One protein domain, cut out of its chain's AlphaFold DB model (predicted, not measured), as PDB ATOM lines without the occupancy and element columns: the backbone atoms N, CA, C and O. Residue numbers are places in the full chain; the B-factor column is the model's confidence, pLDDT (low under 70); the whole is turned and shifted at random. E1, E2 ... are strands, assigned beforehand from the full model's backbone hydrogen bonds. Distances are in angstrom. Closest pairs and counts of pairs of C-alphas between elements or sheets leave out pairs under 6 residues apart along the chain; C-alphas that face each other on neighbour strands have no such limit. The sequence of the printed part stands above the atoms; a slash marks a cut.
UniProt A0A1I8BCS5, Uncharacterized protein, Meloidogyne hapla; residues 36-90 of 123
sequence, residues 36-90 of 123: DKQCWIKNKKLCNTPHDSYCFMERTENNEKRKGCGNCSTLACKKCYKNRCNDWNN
ATOM      1  N   ASP A  36     177.511 235.799 254.517       92.44
ATOM      2  CA  ASP A  36     177.647 234.486 255.136       92.44
ATOM      3  C   ASP A  36     176.722 233.467 254.464       92.44
ATOM      4  O   ASP A  36     175.587 233.755 254.071       92.44
ATOM      5  N   LYS A  37     177.181 232.220 254.420       90.69
ATOM      6  CA  LYS A  37     176.334 231.073 254.102       90.69
ATOM      7  C   LYS A  37     175.814 230.421 255.375       90.69
ATOM      8  O   LYS A  37     176.348 230.613 256.468       90.69
ATOM      9  N   GLN A  38     174.824 229.549 255.221       92.25
ATOM     10  CA  GLN A  38     174.237 228.813 256.332       92.25
ATOM     11  C   GLN A  38     174.615 227.335 256.295       92.25
ATOM     12  O   GLN A  38     174.682 226.714 255.238       92.25
ATOM     13  N   CYS A  39     174.783 226.735 257.467       93.56
ATOM     14  CA  CYS A  39     174.945 225.293 257.623       93.56
ATOM     15  C   CYS A  39     173.875 224.747 258.565       93.56
ATOM     16  O   CYS A  39     173.432 225.424 259.496       93.56
ATOM     17  N   TRP A  40     173.469 223.496 258.358       93.00
ATOM     18  CA  TRP A  40     172.596 222.811 259.299       93.00
ATOM     19  C   TRP A  40     173.340 222.494 260.595       93.00
ATOM     20  O   TRP A  40     174.459 221.983 260.574       93.00
ATOM     21  N   ILE A  41     172.664 222.708 261.720       92.81
ATOM     22  CA  ILE A  41     173.036 222.167 263.033       92.81
ATOM     23  C   ILE A  41     171.949 221.186 263.512       92.81
ATOM     24  O   ILE A  41     170.988 220.887 262.791       92.81
ATOM     25  N   LYS A  42     172.102 220.609 264.713       84.56
ATOM     26  CA  LYS A  42     171.100 219.692 265.292       84.56
ATOM     27  C   LYS A  42     169.709 220.354 265.366       84.56
ATOM     28  O   LYS A  42     169.582 221.572 265.476       84.56
ATOM     29  N   ASN A  43     168.659 219.531 265.322       84.31
ATOM     30  CA  ASN A  43     167.254 219.946 265.461       84.31
ATOM     31  C   ASN A  43     166.765 220.954 264.404       84.31
ATOM     32  O   ASN A  43     165.969 221.835 264.717       84.31
ATOM     33  N   LYS A  44     167.233 220.827 263.151       79.12
ATOM     34  CA  LYS A  44     166.843 221.690 262.012       79.12
ATOM     35  C   LYS A  44     167.110 223.187 262.236       79.12
ATOM     36  O   LYS A  44     166.523 224.025 261.556       79.12
ATOM     37  N   LYS A  45     167.990 223.525 263.179       90.00
ATOM     38  CA  LYS A  45     168.488 224.887 263.361       90.00
ATOM     39  C   LYS A  45     169.628 225.164 262.373       90.00
ATOM     40  O   LYS A  45     170.142 224.244 261.727       90.00
ATOM     41  N   LEU A  46     170.016 226.430 262.272       91.94
ATOM     42  CA  LEU A  46     171.037 226.919 261.348       91.94
ATOM     43  C   LEU A  46     172.127 227.684 262.105       91.94
ATOM     44  O   LEU A  46     171.855 228.267 263.154       91.94
ATOM     45  N   CYS A  47     173.339 227.673 261.563       93.25
ATOM     46  CA  CYS A  47     174.415 228.596 261.922       93.25
ATOM     47  C   CYS A  47     174.883 229.334 260.663       93.25
ATOM     48  O   CYS A  47     174.789 228.775 259.567       93.25
ATOM     49  N   ASN A  48     175.386 230.558 260.833       92.38
ATOM     50  CA  ASN A  48     176.012 231.346 259.771       92.38
ATOM     51  C   ASN A  48     177.535 231.171 259.828       92.38
ATOM     52  O   ASN A  48     178.110 230.981 260.903       92.38
ATOM     53  N   THR A  49     178.184 231.191 258.671       92.75
ATOM     54  CA  THR A  49     179.640 231.114 258.537       92.75
ATOM     55  C   THR A  49     180.072 231.845 257.268       92.75
ATOM     56  O   THR A  49     179.283 231.860 256.319       92.75
ATOM     57  N   PRO A  50     181.322 232.346 257.183       93.31
ATOM     58  CA  PRO A  50     181.808 232.997 255.969       93.31
ATOM     59  C   PRO A  50     181.560 232.152 254.718       93.31
ATOM     60  O   PRO A  50     181.636 230.918 254.791       93.31
ATOM     61  N   HIS A  51     181.284 232.800 253.584       90.62
ATOM     62  CA  HIS A  51     180.920 232.140 252.324       90.62
ATOM     63  C   HIS A  51     181.868 230.981 251.963       90.62
ATOM     64  O   HIS A  51     181.432 229.844 251.753       90.62
ATOM     65  N   ASP A  52     183.176 231.240 252.034       91.94
ATOM     66  CA  ASP A  52     184.240 230.291 251.677       91.94
ATOM     67  C   ASP A  52     184.598 229.288 252.787       91.94
ATOM     68  O   ASP A  52     185.479 228.441 252.623       91.94
ATOM     69  N   SER A  53     183.923 229.351 253.938       95.38
ATOM     70  CA  SER A  53     184.125 228.404 255.039       95.38
ATOM     71  C   SER A  53     183.579 227.015 254.682       95.38
ATOM     72  O   SER A  53     183.131 226.757 253.569       95.38
ATOM     73  N   TYR A  54     183.559 226.080 255.624       96.44
ATOM     74  CA  TYR A  54     182.945 224.765 255.443       96.44
ATOM     75  C   TYR A  54     181.633 224.654 256.217       96.44
ATOM     76  O   TYR A  54     181.449 225.268 257.263       96.44
ATOM     77  N   CYS A  55     180.732 223.822 255.713       95.50
ATOM     78  CA  CYS A  55     179.764 223.125 256.544       95.50
ATOM     79  C   CYS A  55     180.295 221.714 256.777       95.50
ATOM     80  O   CYS A  55     180.784 221.081 255.837       95.50
ATOM     81  N   PHE A  56     180.172 221.199 257.995       94.75
ATOM     82  CA  PHE A  56     180.604 219.846 258.317       94.75
ATOM     83  C   PHE A  56     179.445 218.978 258.794       94.75
ATOM     84  O   PHE A  56     178.438 219.458 259.330       94.75
ATOM     85  N   MET A  57     179.621 217.674 258.621       92.19
ATOM     86  CA  MET A  57     178.908 216.654 259.364       92.19
ATOM     87  C   MET A  57     179.893 215.550 259.733       92.19
ATOM     88  O   MET A  57     180.720 215.153 258.918       92.19
ATOM     89  N   GLU A  58     179.812 215.061 260.960       91.38
ATOM     90  CA  GLU A  58     180.757 214.097 261.505       91.38
ATOM     91  C   GLU A  58     180.083 213.125 262.471       91.38
ATOM     92  O   GLU A  58     178.953 213.343 262.928       91.38
ATOM     93  N   ARG A  59     180.797 212.049 262.791       88.81
ATOM     94  CA  ARG A  59     180.448 211.128 263.869       88.81
ATOM     95  C   ARG A  59     181.458 211.223 265.005       88.81
ATOM     96  O   ARG A  59     182.658 211.341 264.768       88.81
ATOM     97  N   THR A  60     180.965 211.153 266.234       86.44
ATOM     98  CA  THR A  60     181.805 210.972 267.430       86.44
ATOM     99  C   THR A  60     182.153 209.510 267.632       86.44
ATOM    100  O   THR A  60     181.485 208.650 267.053       86.44
ATOM    101  N   GLU A  61     183.134 209.224 268.491       81.56
ATOM    102  CA  GLU A  61     183.517 207.868 268.936       81.56
ATOM    103  C   GLU A  61     182.316 207.045 269.422       81.56
ATOM    104  O   GLU A  61     182.198 205.864 269.109       81.56
ATOM    105  N   ASN A  62     181.333 207.702 270.044       84.12
ATOM    106  CA  ASN A  62     180.073 207.091 270.487       84.12
ATOM    107  C   ASN A  62     179.003 207.010 269.377       84.12
ATOM    108  O   ASN A  62     177.817 206.855 269.654       84.12
ATOM    109  N   ASN A  63     179.401 207.163 268.113       80.69
ATOM    110  CA  ASN A  63     178.547 207.175 266.925       80.69
ATOM    111  C   ASN A  63     177.473 208.288 266.908       80.69
ATOM    112  O   ASN A  63     176.504 208.221 266.144       80.69
ATOM    113  N   GLU A  64     177.620 209.358 267.694       86.88
ATOM    114  CA  GLU A  64     176.681 210.483 267.641       86.88
ATOM    115  C   GLU A  64     176.873 211.282 266.351       86.88
ATOM    116  O   GLU A  64     177.996 211.639 266.000       86.88
ATOM    117  N   LYS A  65     175.779 211.650 265.673       88.25
ATOM    118  CA  LYS A  65     175.839 212.594 264.545       88.25
ATOM    119  C   LYS A  65     176.026 214.022 265.060       88.25
ATOM    120  O   LYS A  65     175.212 214.513 265.851       88.25
ATOM    121  N   ARG A  66     177.043 214.719 264.561       91.06
ATOM    122  CA  ARG A  66     177.249 216.162 264.751       91.06
ATOM    123  C   ARG A  66     177.300 216.850 263.394       91.06
ATOM    124  O   ARG A  66     177.739 216.264 262.414       91.06
ATOM    125  N   LYS A  67     176.805 218.081 263.325       93.25
ATOM    126  CA  LYS A  67     176.881 218.941 262.142       93.25
ATOM    127  C   LYS A  67     176.934 220.397 262.557       93.25
ATOM    128  O   LYS A  67     176.359 220.745 263.592       93.25
ATOM    129  N   GLY A  68     177.583 221.215 261.742       94.88
ATOM    130  CA  GLY A  68     177.635 222.652 261.955       94.88
ATOM    131  C   GLY A  68     178.513 223.394 260.962       94.88
ATOM    132  O   GLY A  68     178.781 222.916 259.859       94.88
ATOM    133  N   CYS A  69     178.905 224.591 261.381       95.81
ATOM    134  CA  CYS A  69     179.732 225.529 260.639       95.81
ATOM    135  C   CYS A  69     181.219 225.300 260.922       95.81
ATOM    136  O   CYS A  69     181.598 224.927 262.030       95.81
ATOM    137  N   GLY A  70     182.060 225.572 259.931       94.00
ATOM    138  CA  GLY A  70     183.506 225.440 260.026       94.00
ATOM    139  C   GLY A  70     183.996 224.005 259.838       94.00
ATOM    140  O   GLY A  70     183.464 223.228 259.044       94.00
ATOM    141  N   ASN A  71     185.075 223.677 260.542       92.06
ATOM    142  CA  ASN A  71     185.800 222.424 260.380       92.06
ATOM    143  C   ASN A  71     185.295 221.312 261.311       92.06
ATOM    144  O   ASN A  71     184.641 221.558 262.318       92.06
ATOM    145  N   CYS A  72     185.654 220.081 260.955       89.69
ATOM    146  CA  CYS A  72     185.437 218.889 261.765       89.69
ATOM    147  C   CYS A  72     186.256 218.928 263.055       89.69
ATOM    148  O   CYS A  72     187.376 219.442 263.060       89.69
ATOM    149  N   SER A  73     185.728 218.294 264.093       89.31
ATOM    150  CA  SER A  73     186.433 217.978 265.333       89.31
ATOM    151  C   SER A  73     186.849 216.507 265.426       89.31
ATOM    152  O   SER A  73     187.685 216.166 266.259       89.31
ATOM    153  N   THR A  74     186.308 215.635 264.565       88.94
ATOM    154  CA  THR A  74     186.613 214.198 264.562       88.94
ATOM    155  C   THR A  74     187.191 213.715 263.232       88.94
ATOM    156  O   THR A  74     187.111 214.385 262.199       88.94
ATOM    157  N   LEU A  75     187.775 212.512 263.255       85.62
ATOM    158  CA  LEU A  75     188.318 211.854 262.063       85.62
ATOM    159  C   LEU A  75     187.213 211.405 261.088       85.62
ATOM    160  O   LEU A  75     187.427 211.363 259.878       85.62
ATOM    161  N   ALA A  76     186.027 211.068 261.601       87.12
ATOM    162  CA  ALA A  76     184.907 210.544 260.820       87.12
ATOM    163  C   ALA A  76     184.015 211.691 260.339       87.12
ATOM    164  O   ALA A  76     182.907 211.885 260.844       87.12
ATOM    165  N   CYS A  77     184.514 212.471 259.381       89.06
ATOM    166  CA  CYS A  77     183.875 213.713 258.970       89.06
ATOM    167  C   CYS A  77     183.819 213.921 257.455       89.06
ATOM    168  O   CYS A  77     184.742 213.578 256.720       89.06
ATOM    169  N   LYS A  78     182.745 214.574 256.999       90.25
ATOM    170  CA  LYS A  78     182.609 215.142 255.656       90.25
ATOM    171  C   LYS A  78     182.401 216.646 255.743       90.25
ATOM    172  O   LYS A  78     181.651 217.137 256.589       90.25
ATOM    173  N   LYS A  79     183.030 217.366 254.818       93.44
ATOM    174  CA  LYS A  79     182.877 218.812 254.651       93.44
ATOM    175  C   LYS A  79     182.289 219.131 253.284       93.44
ATOM    176  O   LYS A  79     182.441 218.362 252.339       93.44
ATOM    177  N   CYS A  80     181.645 220.283 253.176       93.12
ATOM    178  CA  CYS A  80     181.153 220.817 251.916       93.12
ATOM    179  C   CYS A  80     181.095 222.348 251.952       93.12
ATOM    180  O   CYS A  80     181.031 222.956 253.021       93.12
ATOM    181  N   TYR A  81     181.109 222.969 250.774       92.19
ATOM    182  CA  TYR A  81     181.204 224.426 250.641       92.19
ATOM    183  C   TYR A  81     179.881 225.115 250.313       92.19
ATOM    184  O   TYR A  81     179.756 226.316 250.513       92.19
ATOM    185  N   LYS A  82     178.874 224.385 249.835       89.62
ATOM    186  CA  LYS A  82     177.606 224.998 249.422       89.62
ATOM    187  C   LYS A  82     176.737 225.370 250.627       89.62
ATOM    188  O   LYS A  82     176.903 224.847 251.724       89.62
ATOM    189  N   ASN A  83     175.773 226.258 250.427       88.62
ATOM    190  CA  ASN A  83     174.797 226.581 251.459       88.62
ATOM    191  C   ASN A  83     173.996 225.329 251.862       88.62
ATOM    192  O   ASN A  83     173.528 224.584 250.999       88.62
ATOM    193  N   ARG A  84     173.853 225.090 253.170       90.44
ATOM    194  CA  ARG A  84     173.062 223.997 253.768       90.44
ATOM    195  C   ARG A  84     173.368 222.603 253.205       90.44
ATOM    196  O   ARG A  84     172.527 221.710 253.244       90.44
ATOM    197  N   CYS A  85     174.582 222.399 252.697       91.06
ATOM    198  CA  CYS A  85     174.975 221.158 252.036       91.06
ATOM    199  C   CYS A  85     175.160 219.982 252.999       91.06
ATOM    200  O   CYS A  85     175.135 218.831 252.573       91.06
ATOM    201  N   ASN A  86     175.301 220.253 254.299       92.88
ATOM    202  CA  ASN A  86     175.508 219.250 255.337       92.88
ATOM    203  C   ASN A  86     174.203 218.601 255.845       92.88
ATOM    204  O   ASN A  86     174.018 218.393 257.048       92.88
ATOM    205  N   ASP A  87     173.289 218.271 254.927       88.44
ATOM    206  CA  ASP A  87     172.025 217.566 255.213       88.44
ATOM    207  C   ASP A  87     172.075 216.068 254.899       88.44
ATOM    208  O   ASP A  87     171.065 215.403 254.665       88.44
ATOM    209  N   TRP A  88     173.274 215.506 254.836       81.94
ATOM    210  CA  TRP A  88     173.401 214.098 254.525       81.94
ATOM    211  C   TRP A  88     172.821 213.240 255.656       81.94
ATOM    212  O   TRP A  88     172.992 213.522 256.841       81.94
ATOM    213  N   ASN A  89     172.163 212.142 255.296       72.94
ATOM    214  CA  ASN A  89     171.694 211.152 256.269       72.94
ATOM    215  C   ASN A  89     172.642 209.949 256.388       72.94
ATOM    216  O   ASN A  89     172.563 209.210 257.373       72.94
ATOM    217  N   ASN A  90     173.562 209.812 255.430       66.50
ATOM    218  CA  ASN A  90     174.371 208.631 255.138       66.50
ATOM    219  C   ASN A  90     175.829 208.706 255.614       66.50
ATOM    220  O   ASN A  90     176.632 207.923 255.119       66.50
TER     221      ASN A  90
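AT A GLANCE: This is residues 36 to 90 of the 123 residues of an uncharacterized protein of Meloidogyne hapla (UniProt A0A1I8BCS5). A small three-stranded antiparallel sheet, E4 - E3 - E5, has a two-stranded hairpin, E1 and E2, at the end where E3 begins and E4 ends. Residues 81 to 90, after E5, fold back over one face of the three-stranded sheet, and residues 70 to 75 pass over its opposite face between E4 and E5. The printed part has 55 residues and five strands, E1 to E5 in chain order, with no named helix; its class is all strand, though under half of the residues, 23 of 55, are in named elements. It is compact, with a radius of gyration of the C-alphas of 10.2 A, and spans 31 by 21 by 16 A, only just rounded.

IN THESE COORDINATES: E3 is residues 55 to 59, E4 is residues 65 to 69 and E5 is residues 76 to 80, each 14.1 A from first to last C-alpha. C-alpha 55 is at (179.764, 223.125, 256.544), and E5 ends with C-alpha 80 at (181.153, 220.817, 251.916). E1, residues 37 to 40, is 10.5 A long and begins with C-alpha 37 at (176.334, 231.073, 254.102). E2, residues 46 to 49, is 10.0 A long.

HOW THE PARTS SIT: E3 is the inner strand, with E4 and E5 as edge strands. E3 and E4 form an antiparallel hairpin at 159 degrees between their directions; N 58 and O 66 are within hydrogen-bond range at 2.8 A. E3 and E5 are antiparallel at 165 degrees, with N 55 and O 80 within hydrogen-bond range at 2.8 A and N 57 and O 78 at 2.9 A. E1 and E2 form the other hairpin, antiparallel at 142 degrees, with N 39 and O 47 within hydrogen-bond range at 2.9 A. Between E1 and E3 the closest C-alphas are those of Cys 39 and Cys 55, 5.4 A apart. Between E1 and E4 they are those of Cys 39 and Cys 69, 5.7 A apart. Between E2 and E4 they are those of Thr 49 and Cys 69, 6.0 A apart. E5 is apart from E1 and from E2, and E2 is only just apart from E3, their closest C-alphas being 8.2 A apart.

THE WHOLE: The C-alphas farthest apart, those of Asp 36 and Asn 62, are 31.5 A apart. The printed part has no cut. The links E1 to E2, E2 to E3 and E3 to E4 are tight, and E4 to E5 is short. The mean pLDDT of the printed part is 89.5, and residue 90 alone is under 70.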